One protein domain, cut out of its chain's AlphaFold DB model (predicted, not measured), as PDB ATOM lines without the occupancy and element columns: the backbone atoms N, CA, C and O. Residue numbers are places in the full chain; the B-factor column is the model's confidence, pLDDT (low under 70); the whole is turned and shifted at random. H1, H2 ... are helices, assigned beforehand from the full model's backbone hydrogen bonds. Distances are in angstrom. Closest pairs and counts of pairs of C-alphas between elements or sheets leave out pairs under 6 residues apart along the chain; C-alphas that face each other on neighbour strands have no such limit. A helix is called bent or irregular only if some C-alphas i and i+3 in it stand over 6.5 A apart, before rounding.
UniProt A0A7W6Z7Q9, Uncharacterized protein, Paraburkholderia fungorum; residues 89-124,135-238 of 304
ATOM      1  N   SER A  89     -82.761 144.284  39.188       89.75
ATOM      2  CA  SER A  89     -82.797 145.739  39.378       89.75
ATOM      3  C   SER A  89     -81.828 146.479  38.448       89.75
ATOM      4  O   SER A  89     -82.149 147.552  37.927       89.75
ATOM      5  N   THR A  90     -80.631 145.931  38.238       91.31
ATOM      6  CA  THR A  90     -79.616 146.537  37.368       91.31
ATOM      7  C   THR A  90     -80.020 146.459  35.900       91.31
ATOM      8  O   THR A  90     -79.835 147.442  35.182       91.31
ATOM      9  N   CYS A  91     -80.630 145.356  35.462       89.56
ATOM     10  CA  CYS A  91     -81.195 145.236  34.123       89.56
ATOM     11  C   CYS A  91     -82.262 146.310  33.880       89.56
ATOM     12  O   CYS A  91     -82.132 147.052  32.914       89.56
ATOM     13  N   GLY A  92     -83.206 146.531  34.803       89.00
ATOM     14  CA  GLY A  92     -84.208 147.599  34.648       89.00
ATOM     15  C   GLY A  92     -83.607 149.014  34.514       89.00
ATOM     16  O   GLY A  92     -84.094 149.852  33.748       89.00
ATOM     17  N   LYS A  93     -82.491 149.291  35.207       91.06
ATOM     18  CA  LYS A  93     -81.738 150.551  35.040       91.06
ATOM     19  C   LYS A  93     -81.074 150.652  33.667       91.06
ATOM     20  O   LYS A  93     -81.029 151.747  33.104       91.06
ATOM     21  N   ILE A  94     -80.548 149.539  33.157       91.56
ATOM     22  CA  ILE A  94     -79.940 149.450  31.826       91.56
ATOM     23  C   ILE A  94     -80.998 149.671  30.750       91.56
ATOM     24  O   ILE A  94     -80.768 150.495  29.874       91.56
ATOM     25  N   GLU A  95     -82.154 149.017  30.845       91.50
ATOM     26  CA  GLU A  95     -83.270 149.165  29.902       91.50
ATOM     27  C   GLU A  95     -83.666 150.636  29.737       91.50
ATOM     28  O   GLU A  95     -83.686 151.177  28.629       91.50
ATOM     29  N   THR A  96     -83.888 151.310  30.870       91.06
ATOM     30  CA  THR A  96     -84.306 152.715  30.910       91.06
ATOM     31  C   THR A  96     -83.252 153.632  30.286       91.06
ATOM     32  O   THR A  96     -83.565 154.452  29.421       91.06
ATOM     33  N   ALA A  97     -81.989 153.489  30.698       90.12
ATOM     34  CA  ALA A  97     -80.914 154.347  30.209       90.12
ATOM     35  C   ALA A  97     -80.575 154.058  28.735       90.12
ATOM     36  O   ALA A  97     -80.337 154.988  27.968       90.12
ATOM     37  N   ALA A  98     -80.613 152.793  28.305       89.56
ATOM     38  CA  ALA A  98     -80.410 152.403  26.911       89.56
ATOM     39  C   ALA A  98     -81.515 152.963  26.012       89.56
ATOM     40  O   ALA A  98     -81.208 153.458  24.931       89.56
ATOM     41  N   GLY A  99     -82.770 152.964  26.474       88.31
ATOM     42  CA  GLY A  99     -83.888 153.580  25.756       88.31
ATOM     43  C   GLY A  99     -83.710 155.089  25.564       88.31
ATOM     44  O   GLY A  99     -83.932 155.599  24.466       88.31
ATOM     45  N   ALA A 100     -83.242 155.798  26.596       89.50
ATOM     46  CA  ALA A 100     -82.953 157.230  26.510       89.50
ATOM     47  C   ALA A 100     -81.804 157.531  25.530       89.50
ATOM     48  O   ALA A 100     -81.950 158.375  24.644       89.50
ATOM     49  N   VAL A 101     -80.687 156.797  25.629       86.62
ATOM     50  CA  VAL A 101     -79.559 156.934  24.690       86.62
ATOM     51  C   VAL A 101     -80.001 156.610  23.262       86.62
ATOM     52  O   VAL A 101     -79.700 157.369  22.341       86.62
ATOM     53  N   TRP A 102     -80.760 155.529  23.067       88.62
ATOM     54  CA  TRP A 102     -81.282 155.142  21.759       88.62
ATOM     55  C   TRP A 102     -82.167 156.229  21.149       88.62
ATOM     56  O   TRP A 102     -81.997 156.559  19.976       88.62
ATOM     57  N   ALA A 103     -83.072 156.826  21.927       85.62
ATOM     58  CA  ALA A 103     -83.948 157.890  21.446       85.62
ATOM     59  C   ALA A 103     -83.155 159.127  20.989       85.62
ATOM     60  O   ALA A 103     -83.446 159.689  19.930       85.62
ATOM     61  N   ILE A 104     -82.129 159.527  21.749       82.81
ATOM     62  CA  ILE A 104     -81.270 160.672  21.406       82.81
ATOM     63  C   ILE A 104     -80.451 160.376  20.140       82.81
ATOM     64  O   ILE A 104     -80.428 161.188  19.213       82.81
ATOM     65  N   LEU A 105     -79.825 159.199  20.058       78.44
ATOM     66  CA  LEU A 105     -79.017 158.817  18.896       78.44
ATOM     67  C   LEU A 105     -79.863 158.548  17.641       78.44
ATOM     68  O   LEU A 105     -79.404 158.810  16.531       78.44
ATOM     69  N   SER A 106     -81.110 158.098  17.787       78.12
ATOM     70  CA  SER A 106     -82.035 157.945  16.656       78.12
ATOM     71  C   SER A 106     -82.406 159.300  16.056       78.12
ATOM     72  O   SER A 106     -82.378 159.461  14.838       78.12
ATOM     73  N   ARG A 107     -82.647 160.317  16.895       76.12
ATOM     74  CA  ARG A 107     -82.856 161.700  16.428       76.12
ATOM     75  C   ARG A 107     -81.612 162.260  15.737       76.12
ATOM     76  O   ARG A 107     -81.734 162.921  14.708       76.12
ATOM     77  N   LEU A 108     -80.415 161.969  16.257       74.31
ATOM     78  CA  LEU A 108     -79.159 162.308  15.579       74.31
ATOM     79  C   LEU A 108     -79.087 161.648  14.189       74.31
ATOM     80  O   LEU A 108     -78.752 162.315  13.208       74.31
ATOM     81  N   ALA A 109     -79.435 160.363  14.078       70.81
ATOM     82  CA  ALA A 109     -79.459 159.642  12.806       70.81
ATOM     83  C   ALA A 109     -80.463 160.252  11.806       70.81
ATOM     84  O   ALA A 109     -80.136 160.421  10.634       70.81
ATOM     85  N   GLU A 110     -81.652 160.655  12.257       69.56
ATOM     86  CA  GLU A 110     -82.648 161.334  11.414       69.56
ATOM     87  C   GLU A 110     -82.154 162.681  10.866       69.56
ATOM     88  O   GLU A 110     -82.445 163.033   9.722       69.56
ATOM     89  N   VAL A 111     -81.407 163.448  11.669       66.69
ATOM     90  CA  VAL A 111     -80.865 164.754  11.258       66.69
ATOM     91  C   VAL A 111     -79.655 164.603  10.329       66.69
ATOM     92  O   VAL A 111     -79.466 165.435   9.439       66.69
ATOM     93  N   THR A 112     -78.862 163.543  10.501       61.06
ATOM     94  CA  THR A 112     -77.626 163.285   9.739       61.06
ATOM     95  C   THR A 112     -77.826 162.471   8.460       61.06
ATOM     96  O   THR A 112     -76.961 162.510   7.586       61.06
ATOM     97  N   GLN A 113     -78.949 161.762   8.286       57.19
ATOM     98  CA  GLN A 113     -79.255 161.070   7.030       57.19
ATOM     99  C   GLN A 113     -79.512 162.064   5.884       57.19
ATOM    100  O   GLN A 113     -80.632 162.520   5.632       57.19
ATOM    101  N   ILE A 114     -78.451 162.344   5.128       48.12
ATOM    102  CA  ILE A 114     -78.482 163.013   3.825       48.12
ATOM    103  C   ILE A 114     -79.187 162.073   2.832       48.12
ATOM    104  O   ILE A 114     -78.563 161.203   2.230       48.12
ATOM    105  N   GLY A 115     -80.510 162.191   2.688       44.22
ATOM    106  CA  GLY A 115     -81.239 161.511   1.607       44.22
ATOM    107  C   GLY A 115     -82.698 161.149   1.873       44.22
ATOM    108  O   GLY A 115     -83.465 161.048   0.918       44.22
ATOM    109  N   GLY A 116     -83.133 161.018   3.131       41.53
ATOM    110  CA  GLY A 116     -84.537 160.687   3.429       41.53
ATOM    111  C   GLY A 116     -85.513 161.785   2.984       41.53
ATOM    112  O   GLY A 116     -86.591 161.510   2.457       41.53
ATOM    113  N   TRP A 117     -85.102 163.048   3.119       43.66
ATOM    114  CA  TRP A 117     -85.953 164.198   2.809       43.66
ATOM    115  C   TRP A 117     -85.831 164.735   1.380       43.66
ATOM    116  O   TRP A 117     -86.808 165.290   0.882       43.66
ATOM    117  N   ASP A 118     -84.712 164.516   0.683       44.88
ATOM    118  CA  ASP A 118     -84.627 164.827  -0.755       44.88
ATOM    119  C   ASP A 118     -85.560 163.916  -1.572       44.88
ATOM    120  O   ASP A 118     -86.149 164.355  -2.562       44.88
ATOM    121  N   ALA A 119     -85.778 162.679  -1.106       40.06
ATOM    122  CA  ALA A 119     -86.765 161.760  -1.669       40.06
ATOM    123  C   ALA A 119     -88.219 162.150  -1.326       40.06
ATOM    124  O   ALA A 119     -89.093 162.047  -2.186       40.06
ATOM    125  N   LEU A 120     -88.487 162.632  -0.102       41.03
ATOM    126  CA  LEU A 120     -89.836 163.024   0.341       41.03
ATOM    127  C   LEU A 120     -90.302 164.385  -0.198       41.03
ATOM    128  O   LEU A 120     -91.498 164.573  -0.404       41.03
ATOM    129  N   MET A 121     -89.392 165.334  -0.429       43.56
ATOM    130  CA  MET A 121     -89.760 166.689  -0.862       43.56
ATOM    131  C   MET A 121     -89.717 166.896  -2.383       43.56
ATOM    132  O   MET A 121     -90.266 167.884  -2.850       43.56
ATOM    133  N   GLN A 122     -89.104 166.014  -3.186       45.19
ATOM    134  CA  GLN A 122     -88.888 166.232  -4.637       45.19
ATOM    135  C   GLN A 122     -88.248 167.600  -4.987       45.19
ATOM    136  O   GLN A 122     -88.362 168.087  -6.113       45.19
ATOM    137  N   ILE A 123     -87.543 168.243  -4.050       46.03
ATOM    138  CA  ILE A 123     -86.918 169.553  -4.275       46.03
ATOM    139  C   ILE A 123     -85.454 169.345  -4.678       46.03
ATOM    140  O   ILE A 123     -84.559 169.425  -3.847       46.03
ATOM    141  N   GLY A 124     -85.231 169.148  -5.981       41.16
ATOM    142  CA  GLY A 124     -83.959 169.439  -6.655       41.16
ATOM    143  C   GLY A 124     -82.873 168.357  -6.589       41.16
ATOM    144  O   GLY A 124     -82.275 168.128  -5.552       41.16
ATOM    145  N   THR A 135     -69.426 154.628   6.716       38.16
ATOM    146  CA  THR A 135     -69.887 154.880   8.081       38.16
ATOM    147  C   THR A 135     -69.853 153.532   8.797       38.16
ATOM    148  O   THR A 135     -70.553 152.627   8.323       38.16
ATOM    149  N   PRO A 136     -69.133 153.366   9.924       44.66
ATOM    150  CA  PRO A 136     -69.535 152.364  10.891       44.66
ATOM    151  C   PRO A 136     -70.915 152.835  11.346       44.66
ATOM    152  O   PRO A 136     -71.047 153.753  12.153       44.66
ATOM    153  N   ARG A 137     -71.955 152.363  10.651       53.09
ATOM    154  CA  ARG A 137     -73.329 152.774  10.905       53.09
ATOM    155  C   ARG A 137     -73.587 152.437  12.359       53.09
ATOM    156  O   ARG A 137     -73.417 151.285  12.737       53.09
ATOM    157  N   PHE A 138     -73.956 153.453  13.130       60.25
ATOM    158  CA  PHE A 138     -74.523 153.298  14.457       60.25
ATOM    159  C   PHE A 138     -75.520 152.142  14.404       60.25
ATOM    160  O   PHE A 138     -76.572 152.268  13.772       60.25
ATOM    161  N   ASP A 139     -75.167 151.003  14.992       70.69
ATOM    162  CA  ASP A 139     -76.061 149.861  15.083       70.69
ATOM    163  C   ASP A 139     -77.050 150.150  16.218       70.69
ATOM    164  O   ASP A 139     -76.935 149.680  17.354       70.69
ATOM    165  N   LEU A 140     -77.986 151.051  15.911       77.56
ATOM    166  CA  LEU A 140     -79.053 151.467  16.811       77.56
ATOM    167  C   LEU A 140     -79.993 150.304  17.123       77.56
ATOM    168  O   LEU A 140     -80.637 150.332  18.167       77.56
ATOM    169  N   ASP A 141     -80.043 149.277  16.273       84.19
ATOM    170  CA  ASP A 141     -80.875 148.095  16.485       84.19
ATOM    171  C   ASP A 141     -80.351 147.258  17.658       84.19
ATOM    172  O   ASP A 141     -81.136 146.787  18.485       84.19
ATOM    173  N   ARG A 142     -79.025 147.140  17.810       85.50
ATOM    174  CA  ARG A 142     -78.419 146.500  18.989       85.50
ATOM    175  C   ARG A 142     -78.702 147.263  20.277       85.50
ATOM    176  O   ARG A 142     -79.034 146.647  21.291       85.50
ATOM    177  N   LEU A 143     -78.616 148.593  20.251       85.31
ATOM    178  CA  LEU A 143     -78.937 149.421  21.418       85.31
ATOM    179  C   LEU A 143     -80.440 149.377  21.750       85.31
ATOM    180  O   LEU A 143     -80.811 149.275  22.920       85.31
ATOM    181  N   LEU A 144     -81.302 149.371  20.730       88.94
ATOM    182  CA  LEU A 144     -82.742 149.173  20.878       88.94
ATOM    183  C   LEU A 144     -83.042 147.823  21.530       88.94
ATOM    184  O   LEU A 144     -83.871 147.755  22.432       88.94
ATOM    185  N   ALA A 145     -82.347 146.757  21.127       89.50
ATOM    186  CA  ALA A 145     -82.504 145.442  21.738       89.50
ATOM    187  C   ALA A 145     -82.171 145.452  23.241       89.50
ATOM    188  O   ALA A 145     -82.867 144.796  24.010       89.50
ATOM    189  N   VAL A 146     -81.172 146.233  23.671       90.25
ATOM    190  CA  VAL A 146     -80.824 146.410  25.097       90.25
ATOM    191  C   VAL A 146     -81.880 147.218  25.864       90.25
ATOM    192  O   VAL A 146     -82.059 147.008  27.059       90.25
ATOM    193  N   SER A 147     -82.607 148.120  25.202       90.56
ATOM    194  CA  SER A 147     -83.689 148.888  25.843       90.56
ATOM    195  C   SER A 147     -84.979 148.096  26.087       90.56
ATOM    196  O   SER A 147     -85.876 148.579  26.775       90.56
ATOM    197  N   LYS A 148     -85.099 146.893  25.512       91.31
ATOM    198  CA  LYS A 148     -86.252 146.010  25.732       91.31
ATOM    199  C   LYS A 148     -86.182 145.351  27.108       91.31
ATOM    200  O   LYS A 148     -85.076 145.205  27.617       91.31
ATOM    201  N   PRO A 149     -87.307 144.875  27.671       89.31
ATOM    202  CA  PRO A 149     -87.305 144.146  28.935       89.31
ATOM    203  C   PRO A 149     -86.307 142.983  28.946       89.31
ATOM    204  O   PRO A 149     -86.191 142.257  27.958       89.31
ATOM    205  N   TYR A 150     -85.645 142.751  30.080       85.31
ATOM    206  CA  TYR A 150     -84.648 141.692  30.270       85.31
ATOM    207  C   TYR A 150     -85.138 140.304  29.826       85.31
ATOM    208  O   TYR A 150     -84.377 139.518  29.263       85.31
ATOM    209  N   ALA A 151     -86.430 140.019  30.018       86.12
ATOM    210  CA  ALA A 151     -87.066 138.773  29.589       86.12
ATOM    211  C   ALA A 151     -87.034 138.546  28.061       86.12
ATOM    212  O   ALA A 151     -87.163 137.410  27.607       86.12
ATOM    213  N   GLU A 152     -86.860 139.605  27.268       89.00
ATOM    214  CA  GLU A 152     -86.779 139.562  25.805       89.00
ATOM    215  C   GLU A 152     -85.335 139.532  25.283       89.00
ATOM    216  O   GLU A 152     -85.116 139.424  24.072       89.00
ATOM    217  N   TRP A 153     -84.329 139.632  26.160       90.06
ATOM    218  CA  TRP A 153     -82.935 139.663  25.730       90.06
ATOM    219  C   TRP A 153     -82.488 138.303  25.207       90.06
ATOM    220  O   TRP A 153     -82.522 137.285  25.901       90.06
ATOM    221  N   THR A 154     -81.988 138.298  23.975       91.31
ATOM    222  CA  THR A 154     -81.366 137.112  23.390       91.31
ATOM    223  C   THR A 154     -79.937 136.949  23.911       91.31
ATOM    224  O   THR A 154     -79.322 137.883  24.434       91.31
ATOM    225  N   SER A 155     -79.348 135.768  23.710       88.06
ATOM    226  CA  SER A 155     -77.925 135.551  24.007       88.06
ATOM    227  C   SER A 155     -77.009 136.492  23.216       88.06
ATOM    228  O   SER A 155     -75.903 136.796  23.659       88.06
ATOM    229  N   GLU A 156     -77.449 136.964  22.049       89.94
ATOM    230  CA  GLU A 156     -76.734 137.969  21.264       89.94
ATOM    231  C   GLU A 156     -76.773 139.336  21.958       89.94
ATOM    232  O   GLU A 156     -75.717 139.923  22.190       89.94
ATOM    233  N   THR A 157     -77.952 139.789  22.401       89.75
ATOM    234  CA  THR A 157     -78.116 141.035  23.171       89.75
ATOM    235  C   THR A 157     -77.283 141.021  24.452       89.75
ATOM    236  O   THR A 157     -76.602 141.996  24.762       89.75
ATOM    237  N   GLN A 158     -77.262 139.897  25.173       86.25
ATOM    238  CA  GLN A 158     -76.441 139.739  26.377       86.25
ATOM    239  C   GLN A 158     -74.936 139.786  26.067       86.25
ATOM    240  O   GLN A 158     -74.168 140.414  26.797       86.25
ATOM    241  N   ASN A 159     -74.491 139.146  24.981       88.81
ATOM    242  CA  ASN A 159     -73.089 139.212  24.559       88.81
ATOM    243  C   ASN A 159     -72.682 140.638  24.186       88.81
ATOM    244  O   ASN A 159     -71.632 141.101  24.635       88.81
ATOM    245  N   TYR A 160     -73.526 141.327  23.419       88.44
ATOM    246  CA  TYR A 160     -73.336 142.720  23.042       88.44
ATOM    247  C   TYR A 160     -73.206 143.620  24.279       88.44
ATOM    248  O   TYR A 160     -72.199 144.312  24.445       88.44
ATOM    249  N   LEU A 161     -74.165 143.520  25.204       88.44
ATOM    250  CA  LEU A 161     -74.190 144.251  26.470       88.44
ATOM    251  C   LEU A 161     -72.882 144.086  27.260       88.44
ATOM    252  O   LEU A 161     -72.317 145.052  27.772       88.44
ATOM    253  N   LEU A 162     -72.383 142.852  27.364       85.75
ATOM    254  CA  LEU A 162     -71.244 142.533  28.222       85.75
ATOM    255  C   LEU A 162     -69.882 142.811  27.573       85.75
ATOM    256  O   LEU A 162     -68.907 143.012  28.308       85.75
ATOM    257  N   LYS A 163     -69.782 142.817  26.240       87.12
ATOM    258  CA  LYS A 163     -68.490 142.869  25.531       87.12
ATOM    259  C   LYS A 163     -68.285 144.122  24.690       87.12
ATOM    260  O   LYS A 163     -67.160 144.602  24.629       87.12
ATOM    261  N   GLU A 164     -69.341 144.640  24.076       86.75
ATOM    262  CA  GLU A 164     -69.239 145.621  22.988       86.75
ATOM    263  C   GLU A 164     -69.863 146.970  23.366       86.75
ATOM    264  O   GLU A 164     -69.265 148.009  23.091       86.75
ATOM    265  N   LEU A 165     -70.982 146.972  24.108       87.62
ATOM    266  CA  LEU A 165     -71.761 148.185  24.398       87.62
ATOM    267  C   LEU A 165     -70.926 149.334  24.990       87.62
ATOM    268  O   LEU A 165     -71.140 150.490  24.650       87.62
ATOM    269  N   ALA A 166     -69.956 149.054  25.864       86.44
ATOM    270  CA  ALA A 166     -69.133 150.109  26.463       86.44
ATOM    271  C   ALA A 166     -68.262 150.858  25.434       86.44
ATOM    272  O   ALA A 166     -68.095 152.078  25.537       86.44
ATOM    273  N   ALA A 167     -67.713 150.137  24.452       84.31
ATOM    274  CA  ALA A 167     -66.928 150.734  23.377       84.31
ATOM    275  C   ALA A 167     -67.839 151.535  22.435       84.31
ATOM    276  O   ALA A 167     -67.543 152.693  22.144       84.31
ATOM    277  N   ASP A 168     -68.988 150.963  22.067       83.06
ATOM    278  CA  ASP A 168     -69.981 151.614  21.210       83.06
ATOM    279  C   ASP A 168     -70.524 152.905  21.826       83.06
ATOM    280  O   ASP A 168     -70.552 153.936  21.163       83.06
ATOM    281  N   LEU A 169     -70.891 152.898  23.113       84.06
ATOM    282  CA  LEU A 169     -71.364 154.102  23.807       84.06
ATOM    283  C   LEU A 169     -70.309 155.215  23.823       84.06
ATOM    284  O   LEU A 169     -70.660 156.392  23.743       84.06
ATOM    285  N   THR A 170     -69.026 154.857  23.913       83.44
ATOM    286  CA  THR A 170     -67.922 155.828  23.859       83.44
ATOM    287  C   THR A 170     -67.806 156.427  22.460       83.44
ATOM    288  O   THR A 170     -67.798 157.649  22.324       83.44
ATOM    289  N   ALA A 171     -67.821 155.587  21.422       77.00
ATOM    290  CA  ALA A 171     -67.794 156.040  20.033       77.00
ATOM    291  C   ALA A 171     -69.014 156.915  19.687       77.00
ATOM    292  O   ALA A 171     -68.881 157.958  19.049       77.00
ATOM    293  N   TYR A 172     -70.206 156.536  20.155       77.44
ATOM    294  CA  TYR A 172     -71.433 157.304  19.947       77.44
ATOM    295  C   TYR A 172     -71.392 158.665  20.625       77.44
ATOM    296  O   TYR A 172     -71.808 159.657  20.028       77.44
ATOM    297  N   ARG A 173     -70.857 158.723  21.845       78.25
ATOM    298  CA  ARG A 173     -70.649 159.975  22.567       78.25
ATOM    299  C   ARG A 173     -69.677 160.898  21.830       78.25
ATOM    300  O   ARG A 173     -69.999 162.064  21.642       78.25
ATOM    301  N   GLU A 174     -68.528 160.388  21.389       76.88
ATOM    302  CA  GLU A 174     -67.534 161.181  20.650       76.88
ATOM    303  C   GLU A 174     -68.113 161.762  19.354       76.88
ATOM    304  O   GLU A 174     -67.919 162.940  19.055       76.88
ATOM    305  N   LEU A 175     -68.880 160.958  18.611       71.25
ATOM    306  CA  LEU A 175     -69.542 161.406  17.386       71.25
ATOM    307  C   LEU A 175     -70.635 162.445  17.668       71.25
ATOM    308  O   LEU A 175     -70.755 163.419  16.925       71.25
ATOM    309  N   PHE A 176     -71.412 162.267  18.738       74.69
ATOM    310  CA  PHE A 176     -72.424 163.236  19.157       74.69
ATOM    311  C   PHE A 176     -71.794 164.571  19.578       74.69
ATOM    312  O   PHE A 176     -72.281 165.633  19.186       74.69
ATOM    313  N   ASP A 177     -70.693 164.536  20.328       75.31
ATOM    314  CA  ASP A 177     -69.963 165.728  20.768       75.31
ATOM    315  C   ASP A 177     -69.320 166.454  19.574       75.31
ATOM    316  O   ASP A 177     -69.423 167.677  19.458       75.31
ATOM    317  N   ALA A 178     -68.735 165.718  18.622       68.81
ATOM    318  CA  ALA A 178     -68.206 166.290  17.383       68.81
ATOM    319  C   ALA A 178     -69.303 166.956  16.533       68.81
ATOM    320  O   ALA A 178     -69.090 168.025  15.947       68.81
ATOM    321  N   PHE A 179     -70.490 166.345  16.500       67.81
ATOM    322  CA  PHE A 179     -71.643 166.852  15.767       67.81
ATOM    323  C   PHE A 179     -72.376 167.990  16.481       67.81
ATOM    324  O   PHE A 179     -72.976 168.817  15.822       67.81
ATOM    325  N   THR A 180     -72.367 168.102  17.802       68.31
ATOM    326  CA  THR A 180     -73.003 169.244  18.495       68.31
ATOM    327  C   THR A 180     -72.025 170.402  18.707       68.31
ATOM    328  O   THR A 180     -72.421 171.565  18.661       68.31
ATOM    329  N   GLY A 181     -70.727 170.111  18.824       64.75
ATOM    330  CA  GLY A 181     -69.658 171.086  19.055       64.75
ATOM    331  C   GLY A 181     -69.183 171.870  17.827       64.75
ATOM    332  O   GLY A 181     -68.284 172.699  17.950       64.75
ATOM    333  N   GLY A 182     -69.736 171.637  16.632       57.50
ATOM    334  CA  GLY A 182     -69.426 172.455  15.450       57.50
ATOM    335  C   GLY A 182     -68.118 172.106  14.718       57.50
ATOM    336  O   GLY A 182     -67.931 172.532  13.579       57.50
ATOM    337  N   ALA A 183     -67.224 171.331  15.340       53.16
ATOM    338  CA  ALA A 183     -65.829 171.176  14.917       53.16
ATOM    339  C   ALA A 183     -65.634 170.397  13.601       53.16
ATOM    340  O   ALA A 183     -64.680 170.667  12.879       53.16
ATOM    341  N   GLU A 184     -66.536 169.471  13.257       48.12
ATOM    342  CA  GLU A 184     -66.389 168.590  12.081       48.12
ATOM    343  C   GLU A 184     -67.476 168.791  11.005       48.12
ATOM    344  O   GLU A 184     -67.539 168.042  10.028       48.12
ATOM    345  N   TYR A 185     -68.324 169.821  11.140       52.06
ATOM    346  CA  TYR A 185     -69.491 170.053  10.267       52.06
ATOM    347  C   TYR A 185     -69.162 170.221   8.785       52.06
ATOM    348  O   TYR A 185     -69.964 169.854   7.928       52.06
ATOM    349  N   VAL A 186     -68.006 170.811   8.482       45.12
ATOM    350  CA  VAL A 186     -67.611 171.130   7.105       45.12
ATOM    351  C   VAL A 186     -66.854 169.970   6.459       45.12
ATOM    352  O   VAL A 186     -67.040 169.724   5.272       45.12
ATOM    353  N   GLU A 187     -66.046 169.230   7.224       43.97
ATOM    354  CA  GLU A 187     -65.209 168.145   6.691       43.97
ATOM    355  C   GLU A 187     -65.902 166.776   6.663       43.97
ATOM    356  O   GLU A 187     -65.634 165.997   5.750       43.97
ATOM    357  N   LYS A 188     -66.790 166.455   7.619       44.81
ATOM    358  CA  LYS A 188     -67.385 165.105   7.722       44.81
ATOM    359  C   LYS A 188     -68.836 164.987   7.261       44.81
ATOM    360  O   LYS A 188     -69.258 163.881   6.936       44.81
ATOM    361  N   PHE A 189     -69.598 166.082   7.228       51.66
ATOM    362  CA  PHE A 189     -71.056 166.022   7.043       51.66
ATOM    363  C   PHE A 189     -71.602 166.828   5.849       51.66
ATOM    364  O   PHE A 189     -72.818 166.857   5.700       51.66
ATOM    365  N   GLU A 190     -70.743 167.455   5.020       51.59
ATOM    366  CA  GLU A 190     -71.067 168.241   3.800       51.59
ATOM    367  C   GLU A 190     -72.555 168.649   3.667       51.59
ATOM    368  O   GLU A 190     -73.296 168.110   2.840       51.59
ATOM    369  N   LEU A 191     -73.027 169.605   4.477       50.66
ATOM    370  CA  LEU A 191     -74.447 169.978   4.492       50.66
ATOM    371  C   LEU A 191     -74.671 171.481   4.296       50.66
ATOM    372  O   LEU A 191     -74.178 172.321   5.045       50.66
ATOM    373  N   ILE A 192     -75.488 171.817   3.291       46.41
ATOM    374  CA  ILE A 192     -76.112 173.138   3.135       46.41
ATOM    375  C   ILE A 192     -77.230 173.223   4.183       46.41
ATOM    376  O   ILE A 192     -78.340 172.742   3.954       46.41
ATOM    377  N   VAL A 193     -76.926 173.796   5.348       49.78
ATOM    378  CA  VAL A 193     -77.847 173.860   6.492       49.78
ATOM    379  C   VAL A 193     -79.077 174.710   6.152       49.78
ATOM    380  O   VAL A 193     -78.979 175.922   5.946       49.78
ATOM    381  N   ARG A 194     -80.263 174.089   6.100       51.38
ATOM    382  CA  ARG A 194     -81.551 174.805   5.992       51.38
ATOM    383  C   ARG A 194     -82.049 175.223   7.392       51.38
ATOM    384  O   ARG A 194     -81.770 174.519   8.361       51.38
ATOM    385  N   PRO A 195     -82.860 176.294   7.535       43.56
ATOM    386  CA  PRO A 195     -83.318 176.795   8.842       43.56
ATOM    387  C   PRO A 195     -83.991 175.751   9.753       43.56
ATOM    388  O   PRO A 195     -83.816 175.794  10.964       43.56
ATOM    389  N   GLY A 196     -84.717 174.777   9.190       49.00
ATOM    390  CA  GLY A 196     -85.343 173.694   9.964       49.00
ATOM    391  C   GLY A 196     -84.361 172.663  10.540       49.00
ATOM    392  O   GLY A 196     -84.697 171.986  11.505       49.00
ATOM    393  N   GLN A 197     -83.150 172.550   9.984       57.22
ATOM    394  CA  GLN A 197     -82.087 171.704  10.536       57.22
ATOM    395  C   GLN A 197     -81.410 172.389  11.726       57.22
ATOM    396  O   GLN A 197     -81.140 171.727  12.715       57.22
ATOM    397  N   LEU A 198     -81.240 173.715  11.687       59.31
ATOM    398  CA  LEU A 198     -80.700 174.502  12.805       59.31
ATOM    399  C   LEU A 198     -81.515 174.355  14.096       59.31
ATOM    400  O   LEU A 198     -80.932 174.135  15.150       59.31
ATOM    401  N   TYR A 199     -82.849 174.417  14.027       58.03
ATOM    402  CA  TYR A 199     -83.691 174.219  15.218       58.03
ATOM    403  C   TYR A 199     -83.533 172.817  15.823       58.03
ATOM    404  O   TYR A 199     -83.403 172.687  17.033       58.03
ATOM    405  N   ARG A 200     -83.459 171.774  14.986       60.84
ATOM    406  CA  ARG A 200     -83.251 170.388  15.445       60.84
ATOM    407  C   ARG A 200     -81.841 170.151  15.985       60.84
ATOM    408  O   ARG A 200     -81.660 169.328  16.871       60.84
ATOM    409  N   LEU A 201     -80.849 170.876  15.468       65.25
ATOM    410  CA  LEU A 201     -79.485 170.873  15.995       65.25
ATOM    411  C   LEU A 201     -79.405 171.515  17.378       65.25
ATOM    412  O   LEU A 201     -78.679 171.012  18.227       65.25
ATOM    413  N   ILE A 202     -80.163 172.586  17.615       64.56
ATOM    414  CA  ILE A 202     -80.268 173.215  18.937       64.56
ATOM    415  C   ILE A 202     -80.947 172.253  19.919       64.56
ATOM    416  O   ILE A 202     -80.388 171.985  20.974       64.56
ATOM    417  N   GLU A 203     -82.079 171.650  19.535       69.81
ATOM    418  CA  GLU A 203     -82.757 170.646  20.370       69.81
ATOM    419  C   GLU A 203     -81.855 169.439  20.686       69.81
ATOM    420  O   GLU A 203     -81.838 168.964  21.818       69.81
ATOM    421  N   LEU A 204     -81.064 168.957  19.719       74.75
ATOM    422  CA  LEU A 204     -80.071 167.901  19.952       74.75
ATOM    423  C   LEU A 204     -78.926 168.377  20.854       74.75
ATOM    424  O   LEU A 204     -78.507 167.637  21.738       74.75
ATOM    425  N   SER A 205     -78.436 169.604  20.675       74.00
ATOM    426  CA  SER A 205     -77.409 170.188  21.544       74.00
ATOM    427  C   SER A 205     -77.877 170.261  23.000       74.00
ATOM    428  O   SER A 205     -77.100 169.960  23.906       74.00
ATOM    429  N   ASP A 206     -79.148 170.590  23.233       79.62
ATOM    430  CA  ASP A 206     -79.741 170.628  24.573       79.62
ATOM    431  C   ASP A 206     -79.834 169.225  25.212       79.62
ATOM    432  O   ASP A 206     -79.766 169.091  26.434       79.62
ATOM    433  N   SER A 207     -79.895 168.160  24.401       83.69
ATOM    434  CA  SER A 207     -79.848 166.760  24.854       83.69
ATOM    435  C   SER A 207     -78.438 166.240  25.174       83.69
ATOM    436  O   SER A 207     -78.308 165.098  25.613       83.69
ATOM    437  N   SER A 208     -77.372 167.032  24.997       83.81
ATOM    438  CA  SER A 208     -75.984 166.593  25.240       83.81
ATOM    439  C   SER A 208     -75.750 166.144  26.686       83.81
ATOM    440  O   SER A 208     -75.310 165.019  26.932       83.81
ATOM    441  N   ALA A 209     -76.142 166.973  27.656       86.62
ATOM    442  CA  ALA A 209     -75.984 166.647  29.072       86.62
ATOM    443  C   ALA A 209     -76.791 165.398  29.472       86.62
ATOM    444  O   ALA A 209     -76.325 164.580  30.267       86.62
ATOM    445  N   GLU A 210     -77.983 165.232  28.893       89.12
ATOM    446  CA  GLU A 210     -78.832 164.059  29.100       89.12
ATOM    447  C   GLU A 210     -78.196 162.791  28.507       89.12
ATOM    448  O   GLU A 210     -78.168 161.750  29.167       89.12
ATOM    449  N   LEU A 211     -77.626 162.872  27.301       87.62
ATOM    450  CA  LEU A 211     -76.897 161.766  26.683       87.62
ATOM    451  C   LEU A 211     -75.709 161.342  27.549       87.62
ATOM    452  O   LEU A 211     -75.568 160.158  27.852       87.62
ATOM    453  N   HIS A 212     -74.872 162.290  27.980       88.56
ATOM    454  CA  HIS A 212     -73.706 161.991  28.817       88.56
ATOM    455  C   HIS A 212     -74.101 161.329  30.134       88.56
ATOM    456  O   HIS A 212     -73.486 160.331  30.513       88.56
ATOM    457  N   ALA A 213     -75.138 161.841  30.803       91.25
ATOM    458  CA  ALA A 213     -75.627 161.277  32.056       91.25
ATOM    459  C   ALA A 213     -76.122 159.830  31.877       91.25
ATOM    460  O   ALA A 213     -75.743 158.948  32.653       91.25
ATOM    461  N   ASN A 214     -76.907 159.563  30.829       91.12
ATOM    462  CA  ASN A 214     -77.421 158.220  30.555       91.12
ATOM    463  C   ASN A 214     -76.316 157.245  30.117       91.12
ATOM    464  O   ASN A 214     -76.306 156.095  30.558       91.12
ATOM    465  N   VAL A 215     -75.342 157.693  29.317       89.50
ATOM    466  CA  VAL A 215     -74.160 156.891  28.949       89.50
ATOM    467  C   VAL A 215     -73.338 156.534  30.190       89.50
ATOM    468  O   VAL A 215     -72.951 155.378  30.368       89.50
ATOM    469  N   GLU A 216     -73.093 157.491  31.086       91.94
ATOM    470  CA  GLU A 216     -72.364 157.232  32.330       91.94
ATOM    471  C   GLU A 216     -73.132 156.263  33.245       91.94
ATOM    472  O   GLU A 216     -72.539 155.348  33.827       91.94
ATOM    473  N   GLN A 217     -74.456 156.414  33.339       91.62
ATOM    474  CA  GLN A 217     -75.321 155.490  34.067       91.62
ATOM    475  C   GLN A 217     -75.270 154.073  33.481       91.62
ATOM    476  O   GLN A 217     -75.178 153.111  34.250       91.62
ATOM    477  N   LEU A 218     -75.281 153.923  32.151       89.88
ATOM    478  CA  LEU A 218     -75.128 152.629  31.484       89.88
ATOM    479  C   LEU A 218     -73.787 151.985  31.824       89.88
ATOM    480  O   LEU A 218     -73.761 150.840  32.264       89.88
ATOM    481  N   LEU A 219     -72.682 152.723  31.706       90.12
ATOM    482  CA  LEU A 219     -71.348 152.203  32.017       90.12
ATOM    483  C   LEU A 219     -71.230 151.749  33.478       90.12
ATOM    484  O   LEU A 219     -70.712 150.665  33.749       90.12
ATOM    485  N   LYS A 220     -71.762 152.529  34.429       92.94
ATOM    486  CA  LYS A 220     -71.802 152.140  35.849       92.94
ATOM    487  C   LYS A 220     -72.655 150.890  36.074       92.94
ATOM    488  O   LYS A 220     -72.234 149.981  36.789       92.94
ATOM    489  N   SER A 221     -73.825 150.828  35.442       91.38
ATOM    490  CA  SER A 221     -74.747 149.694  35.570       91.38
ATOM    491  C   SER A 221     -74.159 148.421  34.956       91.38
ATOM    492  O   SER A 221     -74.269 147.358  35.555       91.38
ATOM    493  N   LEU A 222     -73.433 148.521  33.838       89.94
ATOM    494  CA  LEU A 222     -72.700 147.405  33.229       89.94
ATOM    495  C   LEU A 222     -71.630 146.824  34.159       89.94
ATOM    496  O   LEU A 222     -71.471 145.605  34.234       89.94
ATOM    497  N   VAL A 223     -70.887 147.679  34.867       90.44
ATOM    498  CA  VAL A 223     -69.884 147.229  35.845       90.44
ATOM    499  C   VAL A 223     -70.552 146.499  37.013       90.44
ATOM    500  O   VAL A 223     -70.072 145.434  37.404       90.44
ATOM    501  N   SER A 224     -71.670 147.023  37.532       90.81
ATOM    502  CA  SER A 224     -72.442 146.345  38.586       90.81
ATOM    503  C   SER A 224     -72.983 145.003  38.102       90.81
ATOM    504  O   SER A 224     -72.734 143.985  38.738       90.81
ATOM    505  N   LEU A 225     -73.608 144.974  36.920       90.38
ATOM    506  CA  LEU A 225     -74.179 143.762  36.339       90.38
ATOM    507  C   LEU A 225     -73.129 142.655  36.198       90.38
ATOM    508  O   LEU A 225     -73.370 141.516  36.591       90.38
ATOM    509  N   LYS A 226     -71.931 142.987  35.697       89.62
ATOM    510  CA  LYS A 226     -70.815 142.031  35.590       89.62
ATOM    511  C   LYS A 226     -70.404 141.463  36.946       89.62
ATOM    512  O   LYS A 226     -70.100 140.276  37.038       89.62
ATOM    513  N   LYS A 227     -70.373 142.305  37.980       90.56
ATOM    514  CA  LYS A 227     -70.025 141.898  39.343       90.56
ATOM    515  C   LYS A 227     -71.090 140.973  39.934       90.56
ATOM    516  O   LYS A 227     -70.736 139.926  40.468       90.56
ATOM    517  N   ASP A 228     -72.363 141.331  39.809       89.12
ATOM    518  CA  ASP A 228     -73.466 140.559  40.386       89.12
ATOM    519  C   ASP A 228     -73.647 139.217  39.664       89.12
ATOM    520  O   ASP A 228     -73.733 138.173  40.308       89.12
ATOM    521  N   MET A 229     -73.544 139.201  38.330       86.19
ATOM    522  CA  MET A 229     -73.514 137.959  37.551       86.19
ATOM    523  C   MET A 229     -72.336 137.047  37.920       86.19
ATOM    524  O   MET A 229     -72.490 135.825  37.941       86.19
ATOM    525  N   ALA A 230     -71.155 137.611  38.196       86.81
ATOM    526  CA  ALA A 230     -70.020 136.825  38.676       86.81
ATOM    527  C   ALA A 230     -70.310 136.222  40.060       86.81
ATOM    528  O   ALA A 230     -70.040 135.044  40.263       86.81
ATOM    529  N   GLY A 231     -70.945 136.979  40.961       84.38
ATOM    530  CA  GLY A 231     -71.399 136.481  42.262       84.38
ATOM    531  C   GLY A 231     -72.325 135.265  42.147       84.38
ATOM    532  O   GLY A 231     -72.088 134.254  42.806       84.38
ATOM    533  N   ILE A 232     -73.318 135.315  41.250       84.38
ATOM    534  CA  ILE A 232     -74.212 134.174  40.972       84.38
ATOM    535  C   ILE A 232     -73.423 132.989  40.411       84.38
ATOM    536  O   ILE A 232     -73.588 131.862  40.871       84.38
ATOM    537  N   ARG A 233     -72.549 133.226  39.427       85.12
ATOM    538  CA  ARG A 233     -71.763 132.162  38.788       85.12
ATOM    539  C   ARG A 233     -70.833 131.457  39.773       85.12
ATOM    540  O   ARG A 233     -70.649 130.248  39.668       85.12
ATOM    541  N   ASP A 234     -70.235 132.206  40.690       84.75
ATOM    542  CA  ASP A 234     -69.222 131.684  41.598       84.75
ATOM    543  C   ASP A 234     -69.867 130.988  42.820       84.75
ATOM    544  O   ASP A 234     -69.338 129.987  43.301       84.75
ATOM    545  N   LEU A 235     -71.033 131.458  43.294       82.12
ATOM    546  CA  LEU A 235     -71.731 130.899  44.466       82.12
ATOM    547  C   LEU A 235     -72.831 129.883  44.118       82.12
ATOM    548  O   LEU A 235     -72.989 128.890  44.827       82.12
ATOM    549  N   GLY A 236     -73.586 130.108  43.041       79.06
ATOM    550  CA  GLY A 236     -74.771 129.320  42.679       79.06
ATOM    551  C   GLY A 236     -74.488 127.822  42.529       79.06
ATOM    552  O   GLY A 236     -75.067 127.025  43.269       79.06
ATOM    553  N   PRO A 237     -73.536 127.411  41.666       83.56
ATOM    554  CA  PRO A 237     -73.201 126.001  41.484       83.56
ATOM    555  C   PRO A 237     -72.735 125.318  42.773       83.56
ATOM    556  O   PRO A 237     -72.996 124.133  42.960       83.56
ATOM    557  N   HIS A 238     -72.057 126.048  43.665       82.25
ATOM    558  CA  HIS A 238     -71.587 125.498  44.933       82.25
ATOM    559  C   HIS A 238     -72.751 125.186  45.881       82.25
ATOM    560  O   HIS A 238     -72.820 124.081  46.422       82.25
TER     561      HIS A 238
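What this domain is: This is residues 89 to 124 and 135 to 238 of the 304 residues of an uncharacterized protein of Paraburkholderia fungorum (UniProt A0A7W6Z7Q9). A long helix, H7, runs along a rod-shaped body with H1 and H5 side by side with it, both running against it; its residues 229 to 238 stick out at one end, and residues 115 to 124 with the short H2 stick out at the other. H6 packs on H1 and H5 near where H7 begins, H3 packs along H1, and H4 crosses H7 farther along. The printed part has 140 residues with seven named helices, H1 to H7 in order along the chain, and no named strand: all helix. The whole is loose, with a radius of gyration of the C-alphas of 17.9 A and spans of 68 by 27 by 22 A.

Where its parts are: H7, residues 208 to 238, is 45.8 A long, from C-alpha 208 at (-75.984, 166.593, 25.240) to C-alpha 238 at (-71.587, 125.498, 44.933). H7 is irregular, but only just: C-alphas 234 and 237 are 6.9 A apart. H1, residues 89 to 112, is 34.8 A long and begins with C-alpha 89 at (-82.797, 145.739, 39.378). H5, residues 165 to 180, measures 21.9 A, and H6, residues 195 to 206, 17.3 A. The shorter ones are H2, residues 116 to 121, 9.0 A; H3, residues 140 to 147, 10.5 A; and H4, residues 155 to 163, 12.0 A.

How they stand to each other: H1, H5 and H7 form a bundle, a group of three helices in which each touches the other two, though H1 touches H5 with residues 105 to 108 alone and H7 touches H5 with residues 208 to 219 alone. H7 touches H1 with residues 211 to 225 alone, closest at the C-alphas of Ala 97 and Asn 214, 5.2 A, opposite ways at a steep tilt of 36 degrees, only just past shallow. H7 touches H5, closest at the C-alphas of Ala 166 and Leu 219, 6.3 A, opposite ways at a shallow tilt of 2 degrees. H1 and H5 only just touch, with 3 pairs of C-alphas within 8 A. H1 is the hub, touching four helices, among them H3, where the C-alphas of Glu 95 and Ser 147 are closest at 4.1 A, and H6, where those of Val 111 and Gln 197 are closest at 7.1 A. H3 touches H4, closest at the C-alphas of Val 146 and Thr 157, 6.3 A, about perpendicular at 85 degrees. H2 touches no helix. Every O i to N i+4 pair is within hydrogen-bond range in H1 to H5, but 7 of 8 in H6 and 25 of 27 in H7.

The domain as a whole: The two C-alphas farthest apart, those of Gly 124 and His 238, are 68.9 A apart. Residues 125 to 134 are not printed, and C-alphas 124 and 135 are 25.0 A apart across the cut. The link from H5 to H6, 14 residues, is long. The mean pLDDT of the printed part is 75.1; residues 110 to 124, 135 to 138 and 178 to 203 are under 70.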